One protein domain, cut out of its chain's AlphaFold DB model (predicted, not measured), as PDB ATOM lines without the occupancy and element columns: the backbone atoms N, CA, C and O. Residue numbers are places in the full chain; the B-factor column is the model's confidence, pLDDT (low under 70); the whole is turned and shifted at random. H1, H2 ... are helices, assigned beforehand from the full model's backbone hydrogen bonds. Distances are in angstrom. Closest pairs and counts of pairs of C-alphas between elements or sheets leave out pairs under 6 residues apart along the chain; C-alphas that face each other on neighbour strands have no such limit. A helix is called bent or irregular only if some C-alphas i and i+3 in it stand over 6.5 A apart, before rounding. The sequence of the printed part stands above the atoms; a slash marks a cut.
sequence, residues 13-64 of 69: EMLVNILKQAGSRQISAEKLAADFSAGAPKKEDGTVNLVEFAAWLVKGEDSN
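What this domain is: This is residues 13 to 64 of the 69 residues of an uncharacterized protein of Lentisphaerae bacterium ADurb.Bin242 (UniProt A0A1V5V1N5). Three short helices, H1, H2 and H3, stand at large angles round a shared middle, their centres making a triangle and their contacts few. A long loop, residues 38 to 49, leaves the end of H2, turns back near Asp 45 and leads into H3, the longest helix. The printed part has 52 residues, with three named helices in the order H1, H2, H3 and no named strand; the class is all helix, and 33 of the 52 residues are in helices. The whole is compact, with a radius of gyration of the C-alphas of 10.4 A, and its outline is rounded, with spans of 28 by 25 by 20 A.

How they stand to each other: Start at the first printed residue with H1, residues 13 to 22, and go on to H2, residues 29 to 37. They only just touch, with 3 pairs of C-alphas within 8 A, and the closest are those of Val 16 and Ala 29, 6.9 A apart. H1 and H2 run opposite ways at a steep tilt of 67 degrees. Farther along is H3, residues 50 to 63. H1 and H3 are close but not clearly touching: their closest C-alphas, those of Leu 15 and Leu 50, are 7.2 A apart. Their lines stand about perpendicular, only just, at 71 degrees. H2 and H3 are near each other, with 6 pairs of C-alphas within 10 A and a closest distance of 8.4 A between C-alphas. Look at the backbone N and O atoms: in H1 and H2 every O i to N i+4 pair is within hydrogen-bond range, while in H3 it is 8 of 10.

Where its parts are: Find C-alpha 13 at (110.007, 66.669, 98.832); from there H1 runs 14.3 A to C-alpha 22. H2 begins at C-alpha 29, at (114.103, 72.579, 98.651), and measures 12.1 A to C-alpha 37. H3 begins at C-alpha 50, at (101.809, 70.258, 107.010), and runs 20.1 A to C-alpha 63 at (110.110, 88.428, 109.252). H3 is neither bent nor irregular, but only just: C-alphas 59 and 62 are 6.5 A apart.

The domain as a whole: The two C-alphas farthest apart are those of Asp 45 and Asp 62, 28.9 A. The printed part runs from residue 13 to residue 64 and has no cut. The link from H1 to H2, 6 residues, is short; the link from H2 to H3, 12 residues, is long. The mean pLDDT of the printed part is 77.7; look for values under 70 at residue 25 and at residues 60 to 64, of which 60 to 63 belong to H3.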
ATOM      1  N   GLU A  13     110.165  66.608 100.291       81.50
ATOM      2  CA  GLU A  13     110.007  66.669  98.832       81.50
ATOM      3  C   GLU A  13     108.530  66.728  98.411       81.50
ATOM      4  O   GLU A  13     108.143  67.516  97.544       81.50
ATOM      5  N   MET A  14     107.681  65.938  99.073       83.06
ATOM      6  CA  MET A  14     106.241  65.920  98.822       83.06
ATOM      7  C   MET A  14     105.572  67.212  99.299       83.06
ATOM      8  O   MET A  14     104.692  67.731  98.619       83.06
ATOM      9  N   LEU A  15     106.022  67.767 100.427       81.94
ATOM     10  CA  LEU A  15     105.576  69.063 100.939       81.94
ATOM     11  C   LEU A  15     105.837  70.182  99.919       81.94
ATOM     12  O   LEU A  15     104.918  70.931  99.591       81.94
ATOM     13  N   VAL A  16     107.048  70.248  99.353       83.19
ATOM     14  CA  VAL A  16     107.391  71.206  98.283       83.19
ATOM     15  C   VAL A  16     106.494  71.005  97.070       83.19
ATOM     16  O   VAL A  16     106.003  71.981  96.510       83.19
ATOM     17  N   ASN A  17     106.250  69.758  96.664       83.00
ATOM     18  CA  ASN A  17     105.404  69.465  95.512       83.00
ATOM     19  C   ASN A  17     103.946  69.909  95.732       83.00
ATOM     20  O   ASN A  17     103.366  70.557  94.863       83.00
ATOM     21  N   ILE A  18     103.373  69.624  96.906       83.38
ATOM     22  CA  ILE A  18     102.009  70.036  97.271       83.38
ATOM     23  C   ILE A  18     101.910  71.563  97.330       83.38
ATOM     24  O   ILE A  18     100.997  72.132  96.740       83.38
ATOM     25  N   LEU A  19     102.858  72.238  97.985       79.81
ATOM     26  CA  LEU A  19     102.862  73.699  98.093       79.81
ATOM     27  C   LEU A  19     103.052  74.370  96.722       79.81
ATOM     28  O   LEU A  19     102.353  75.333  96.408       79.81
ATOM     29  N   LYS A  20     103.915  73.824  95.853       82.94
ATOM     30  CA  LYS A  20     104.044  74.284  94.459       82.94
ATOM     31  C   LYS A  20     102.737  74.132  93.686       82.94
ATOM     32  O   LYS A  20     102.346  75.061  92.984       82.94
ATOM     33  N   GLN A  21     102.055  72.994  93.828       80.94
ATOM     34  CA  GLN A  21     100.751  72.757  93.199       80.94
ATOM     35  C   GLN A  21      99.652  73.665  93.768       80.94
ATOM     36  O   GLN A  21      98.780  74.098  93.021       80.94
ATOM     37  N   ALA A  22      99.721  74.004  95.057       78.62
ATOM     38  CA  ALA A  22      98.796  74.920  95.721       78.62
ATOM     39  C   ALA A  22      99.005  76.398  95.335       78.62
ATOM     40  O   ALA A  22      98.174  77.238  95.675       78.62
ATOM     41  N   GLY A  23     100.084  76.728  94.614       74.06
ATOM     42  CA  GLY A  23     100.371  78.081  94.129       74.06
ATOM     43  C   GLY A  23     101.537  78.788  94.826       74.06
ATOM     44  O   GLY A  23     101.885  79.901  94.430       74.06
ATOM     45  N   SER A  24     102.203  78.154  95.798       72.12
ATOM     46  CA  SER A  24     103.420  78.687  96.426       72.12
ATOM     47  C   SER A  24     104.607  78.586  95.464       72.12
ATOM     48  O   SER A  24     105.444  77.693  95.555       72.12
ATOM     49  N   ARG A  25     104.708  79.529  94.521       67.19
ATOM     50  CA  ARG A  25     105.803  79.594  93.529       67.19
ATOM     51  C   ARG A  25     107.189  79.780  94.142       67.19
ATOM     52  O   ARG A  25     108.177  79.416  93.516       67.19
ATOM     53  N   GLN A  26     107.257  80.342  95.345       70.38
ATOM     54  CA  GLN A  26     108.513  80.633  96.027       70.38
ATOM     55  C   GLN A  26     109.017  79.480  96.905       70.38
ATOM     56  O   GLN A  26     110.097  79.615  97.467       70.38
ATOM     57  N   ILE A  27     108.282  78.371  97.051       78.44
ATOM     58  CA  ILE A  27     108.744  77.233  97.855       78.44
ATOM     59  C   ILE A  27     109.756  76.394  97.047       78.44
ATOM     60  O   ILE A  27     109.492  75.966  95.920       78.44
ATOM     61  N   SER A  28     110.926  76.146  97.630       78.50
ATOM     62  CA  SER A  28     112.018  75.361  97.037       78.50
ATOM     63  C   SER A  28     112.675  74.505  98.111       78.50
ATOM     64  O   SER A  28     112.576  74.829  99.290       78.50
ATOM     65  N   ALA A  29     113.377  73.440  97.713       78.62
ATOM     66  CA  ALA A  29     114.103  72.579  98.651       78.62
ATOM     67  C   ALA A  29     115.116  73.368  99.502       78.62
ATOM     68  O   ALA A  29     115.254  73.102 100.688       78.62
ATOM     69  N   GLU A  30     115.759  74.384  98.917       79.81
ATOM     70  CA  GLU A  30     116.677  75.284  99.624       79.81
ATOM     71  C   GLU A  30     115.970  76.130 100.688       79.81
ATOM     72  O   GLU A  30     116.442  76.212 101.818       79.81
ATOM     73  N   LYS A  31     114.808  76.707 100.358       78.12
ATOM     74  CA  LYS A  31     113.987  77.451 101.325       78.12
ATOM     75  C   LYS A  31     113.492  76.544 102.440       78.12
ATOM     76  O   LYS A  31     113.662  76.883 103.597       78.12
ATOM     77  N   LEU A  32     113.020  75.349 102.094       80.06
ATOM     78  CA  LEU A  32     112.588  74.366 103.078       80.06
ATOM     79  C   LEU A  32     113.740  73.944 104.010       80.06
ATOM     80  O   LEU A  32     113.547  73.798 105.212       80.06
ATOM     81  N   ALA A  33     114.954  73.775 103.477       81.81
ATOM     82  CA  ALA A  33     116.146  73.514 104.279       81.81
ATOM     83  C   ALA A  33     116.494  74.693 105.202       81.81
ATOM     84  O   ALA A  33     116.842  74.468 106.363       81.81
ATOM     85  N   ALA A  34     116.357  75.930 104.717       81.44
ATOM     86  CA  ALA A  34     116.505  77.128 105.535       81.44
ATOM     87  C   ALA A  34     115.436  77.196 106.639       81.44
ATOM     88  O   ALA A  34     115.786  77.469 107.782       81.44
ATOM     89  N   ASP A  35     114.181  76.848 106.339       80.56
ATOM     90  CA  ASP A  35     113.087  76.773 107.311       80.56
ATOM     91  C   ASP A  35     113.401  75.740 108.405       80.56
ATOM     92  O   ASP A  35     113.317  76.039 109.597       80.56
ATOM     93  N   PHE A  36     113.870  74.538 108.039       81.88
ATOM     94  CA  PHE A  36     114.316  73.542 109.024       81.88
ATOM     95  C   PHE A  36     115.501  74.027 109.857       81.88
ATOM     96  O   PHE A  36     115.538  73.778 111.062       81.88
ATOM     97  N   SER A  37     116.457  74.728 109.242       79.38
ATOM     98  CA  SER A  37     117.600  75.305 109.952       79.38
ATOM     99  C   SER A  37     117.192  76.457 110.876       79.38
ATOM    100  O   SER A  37     117.832  76.661 111.905       79.38
ATOM    101  N   ALA A  38     116.128  77.187 110.539       79.75
ATOM    102  CA  ALA A  38     115.520  78.221 111.372       79.75
ATOM    103  C   ALA A  38     114.683  77.639 112.529       79.75
ATOM    104  O   ALA A  38     114.253  78.375 113.416       79.75
ATOM    105  N   GLY A  39     114.477  76.317 112.550       79.50
ATOM    106  CA  GLY A  39     113.764  75.608 113.610       79.50
ATOM    107  C   GLY A  39     112.346  75.185 113.240       79.50
ATOM    108  O   GLY A  39     111.540  74.945 114.142       79.50
ATOM    109  N   ALA A  40     112.017  75.088 111.947       81.81
ATOM    110  CA  ALA A  40     110.745  74.524 111.520       81.81
ATOM    111  C   ALA A  40     110.570  73.095 112.075       81.81
ATOM    112  O   ALA A  40     111.516  72.296 112.074       81.81
ATOM    113  N   PRO A  41     109.359  72.748 112.547       73.31
ATOM    114  CA  PRO A  41     109.100  71.468 113.188       73.31
ATOM    115  C   PRO A  41     109.236  70.316 112.184       73.31
ATOM    116  O   PRO A  41     108.393  70.127 111.303       73.31
ATOM    117  N   LYS A  42     110.289  69.508 112.351       81.38
ATOM    118  CA  LYS A  42     110.445  68.207 111.687       81.38
ATOM    119  C   LYS A  42     110.230  67.084 112.694       81.38
ATOM    120  O   LYS A  42     110.678  67.175 113.836       81.38
ATOM    121  N   LYS A  43     109.580  66.003 112.273       80.56
ATOM    122  CA  LYS A  43     109.552  64.770 113.062       80.56
ATOM    123  C   LYS A  43     110.918  64.085 112.991       80.56
ATOM    124  O   LYS A  43     111.641  64.223 112.004       80.56
ATOM    125  N   GLU A  44     111.253  63.312 114.022       73.69
ATOM    126  CA  GLU A  44     112.483  62.499 114.060       73.69
ATOM    127  C   GLU A  44     112.556  61.474 112.922       73.69
ATOM    128  O   GLU A  44     113.637  61.168 112.438       73.69
ATOM    129  N   ASP A  45     111.400  61.033 112.430       74.56
ATOM    130  CA  ASP A  45     111.260  60.139 111.276       74.56
ATOM    131  C   ASP A  45     111.660  60.800 109.934       74.56
ATOM    132  O   ASP A  45     111.668  60.166 108.886       74.56
ATOM    133  N   GLY A  46     111.978  62.102 109.937       77.06
ATOM    134  CA  GLY A  46     112.314  62.876 108.736       77.06
ATOM    135  C   GLY A  46     111.098  63.389 107.961       77.06
ATOM    136  O   GLY A  46     111.250  64.037 106.926       77.06
ATOM    137  N   THR A  47     109.891  63.136 108.467       86.25
ATOM    138  CA  THR A  47     108.639  63.676 107.933       86.25
ATOM    139  C   THR A  47     108.251  64.995 108.604       86.25
ATOM    140  O   THR A  47     108.728  65.351 109.680       86.25
ATOM    141  N   VAL A  48     107.360  65.741 107.964       85.88
ATOM    142  CA  VAL A  48     106.876  67.054 108.385       85.88
ATOM    143  C   VAL A  48     105.362  67.032 108.446       85.88
ATOM    144  O   VAL A  48     104.692  66.473 107.578       85.88
ATOM    145  N   ASN A  49     104.811  67.653 109.478       87.31
ATOM    146  CA  ASN A  49     103.380  67.866 109.580       87.31
ATOM    147  C   ASN A  49     103.020  69.171 108.864       87.31
ATOM    148  O   ASN A  49     103.465  70.235 109.285       87.31
ATOM    149  N   LEU A  50     102.210  69.095 107.805       83.31
ATOM    150  CA  LEU A  50     101.809  70.258 107.010       83.31
ATOM    151  C   LEU A  50     101.150  71.343 107.864       83.31
ATOM    152  O   LEU A  50     101.392  72.519 107.633       83.31
ATOM    153  N   VAL A  51     100.338  70.957 108.851       84.50
ATOM    154  CA  VAL A  51      99.618  71.915 109.705       84.50
ATOM    155  C   VAL A  51     100.587  72.652 110.625       84.50
ATOM    156  O   VAL A  51     100.507  73.869 110.747       84.50
ATOM    157  N   GLU A  52     101.530  71.933 111.238       85.50
ATOM    158  CA  GLU A  52     102.555  72.549 112.092       85.50
ATOM    159  C   GLU A  52     103.523  73.403 111.270       85.50
ATOM    160  O   GLU A  52     103.892  74.492 111.699       85.50
ATOM    161  N   PHE A  53     103.885  72.941 110.072       84.69
ATOM    162  CA  PHE A  53     104.718  73.697 109.145       84.69
ATOM    163  C   PHE A  53     104.020  74.976 108.678       84.69
ATOM    164  O   PHE A  53     104.624  76.037 108.724       84.69
ATOM    165  N   ALA A  54     102.740  74.912 108.303       82.31
ATOM    166  CA  ALA A  54     101.961  76.091 107.927       82.31
ATOM    167  C   ALA A  54     101.800  77.066 109.103       82.31
ATOM    168  O   ALA A  54     101.953  78.268 108.921       82.31
ATOM    169  N   ALA A  55     101.556  76.566 110.318       86.62
ATOM    170  CA  ALA A  55     101.496  77.405 111.515       86.62
ATOM    171  C   ALA A  55     102.845  78.080 111.820       86.62
ATOM    172  O   ALA A  55     102.877  79.244 112.214       86.62
ATOM    173  N   TRP A  56     103.959  77.368 111.617       85.12
ATOM    174  CA  TRP A  56     105.298  77.943 111.722       85.12
ATOM    175  C   TRP A  56     105.564  78.975 110.619       85.12
ATOM    176  O   TRP A  56     106.102  80.033 110.921       85.12
ATOM    177  N   LEU A  57     105.132  78.714 109.382       78.38
ATOM    178  CA  LEU A  57     105.288  79.626 108.248       78.38
ATOM    179  C   LEU A  57     104.561  80.953 108.505       78.38
ATOM    180  O   LEU A  57     105.180  82.006 108.429       78.38
ATOM    181  N   VAL A  58     103.302  80.889 108.948       79.44
ATOM    182  CA  VAL A  58     102.510  82.072 109.335       79.44
ATOM    183  C   VAL A  58     103.162  82.825 110.497       79.44
ATOM    184  O   VAL A  58     103.126  84.048 110.537       79.44
ATOM    185  N   LYS A  59     103.793  82.112 111.438       77.75
ATOM    186  CA  LYS A  59     104.557  82.722 112.536       77.75
ATOM    187  C   LYS A  59     105.881  83.355 112.068       77.75
ATOM    188  O   LYS A  59     106.378  84.265 112.721       77.75
ATOM    189  N   GLY A  60     106.477  82.846 110.990       66.06
ATOM    190  CA  GLY A  60     107.716  83.351 110.393       66.06
ATOM    191  C   GLY A  60     107.507  84.488 109.384       66.06
ATOM    192  O   GLY A  60     108.441  85.245 109.124       66.06
ATOM    193  N   GLU A  61     106.296  84.647 108.842       55.28
ATOM    194  CA  GLU A  61     105.943  85.701 107.879       55.28
ATOM    195  C   GLU A  61     106.018  87.126 108.456       55.28
ATOM    196  O   GLU A  61     106.228  88.062 107.687       55.28
ATOM    197  N   ASP A  62     106.023  87.304 109.783       50.00
ATOM    198  CA  ASP A  62     106.383  88.587 110.414       50.00
ATOM    199  C   ASP A  62     107.841  89.024 110.115       50.00
ATOM    200  O   ASP A  62     108.208  90.168 110.373       50.00
ATOM    201  N   SER A  63     108.695  88.143 109.568       50.75
ATOM    202  CA  SER A  63     110.110  88.428 109.252       50.75
ATOM    203  C   SER A  63     110.459  88.434 107.754       50.75
ATOM    204  O   SER A  63     111.591  88.768 107.411       50.75
ATOM    205  N   ASN A  64     109.536  88.082 106.848       48.59
ATOM    206  CA  ASN A  64     109.802  87.995 105.399       48.59
ATOM    207  C   ASN A  64     108.690  88.675 104.572       48.59
ATOM    208  O   ASN A  64     108.195  88.127 103.588       48.59
TER     209      ASN A  64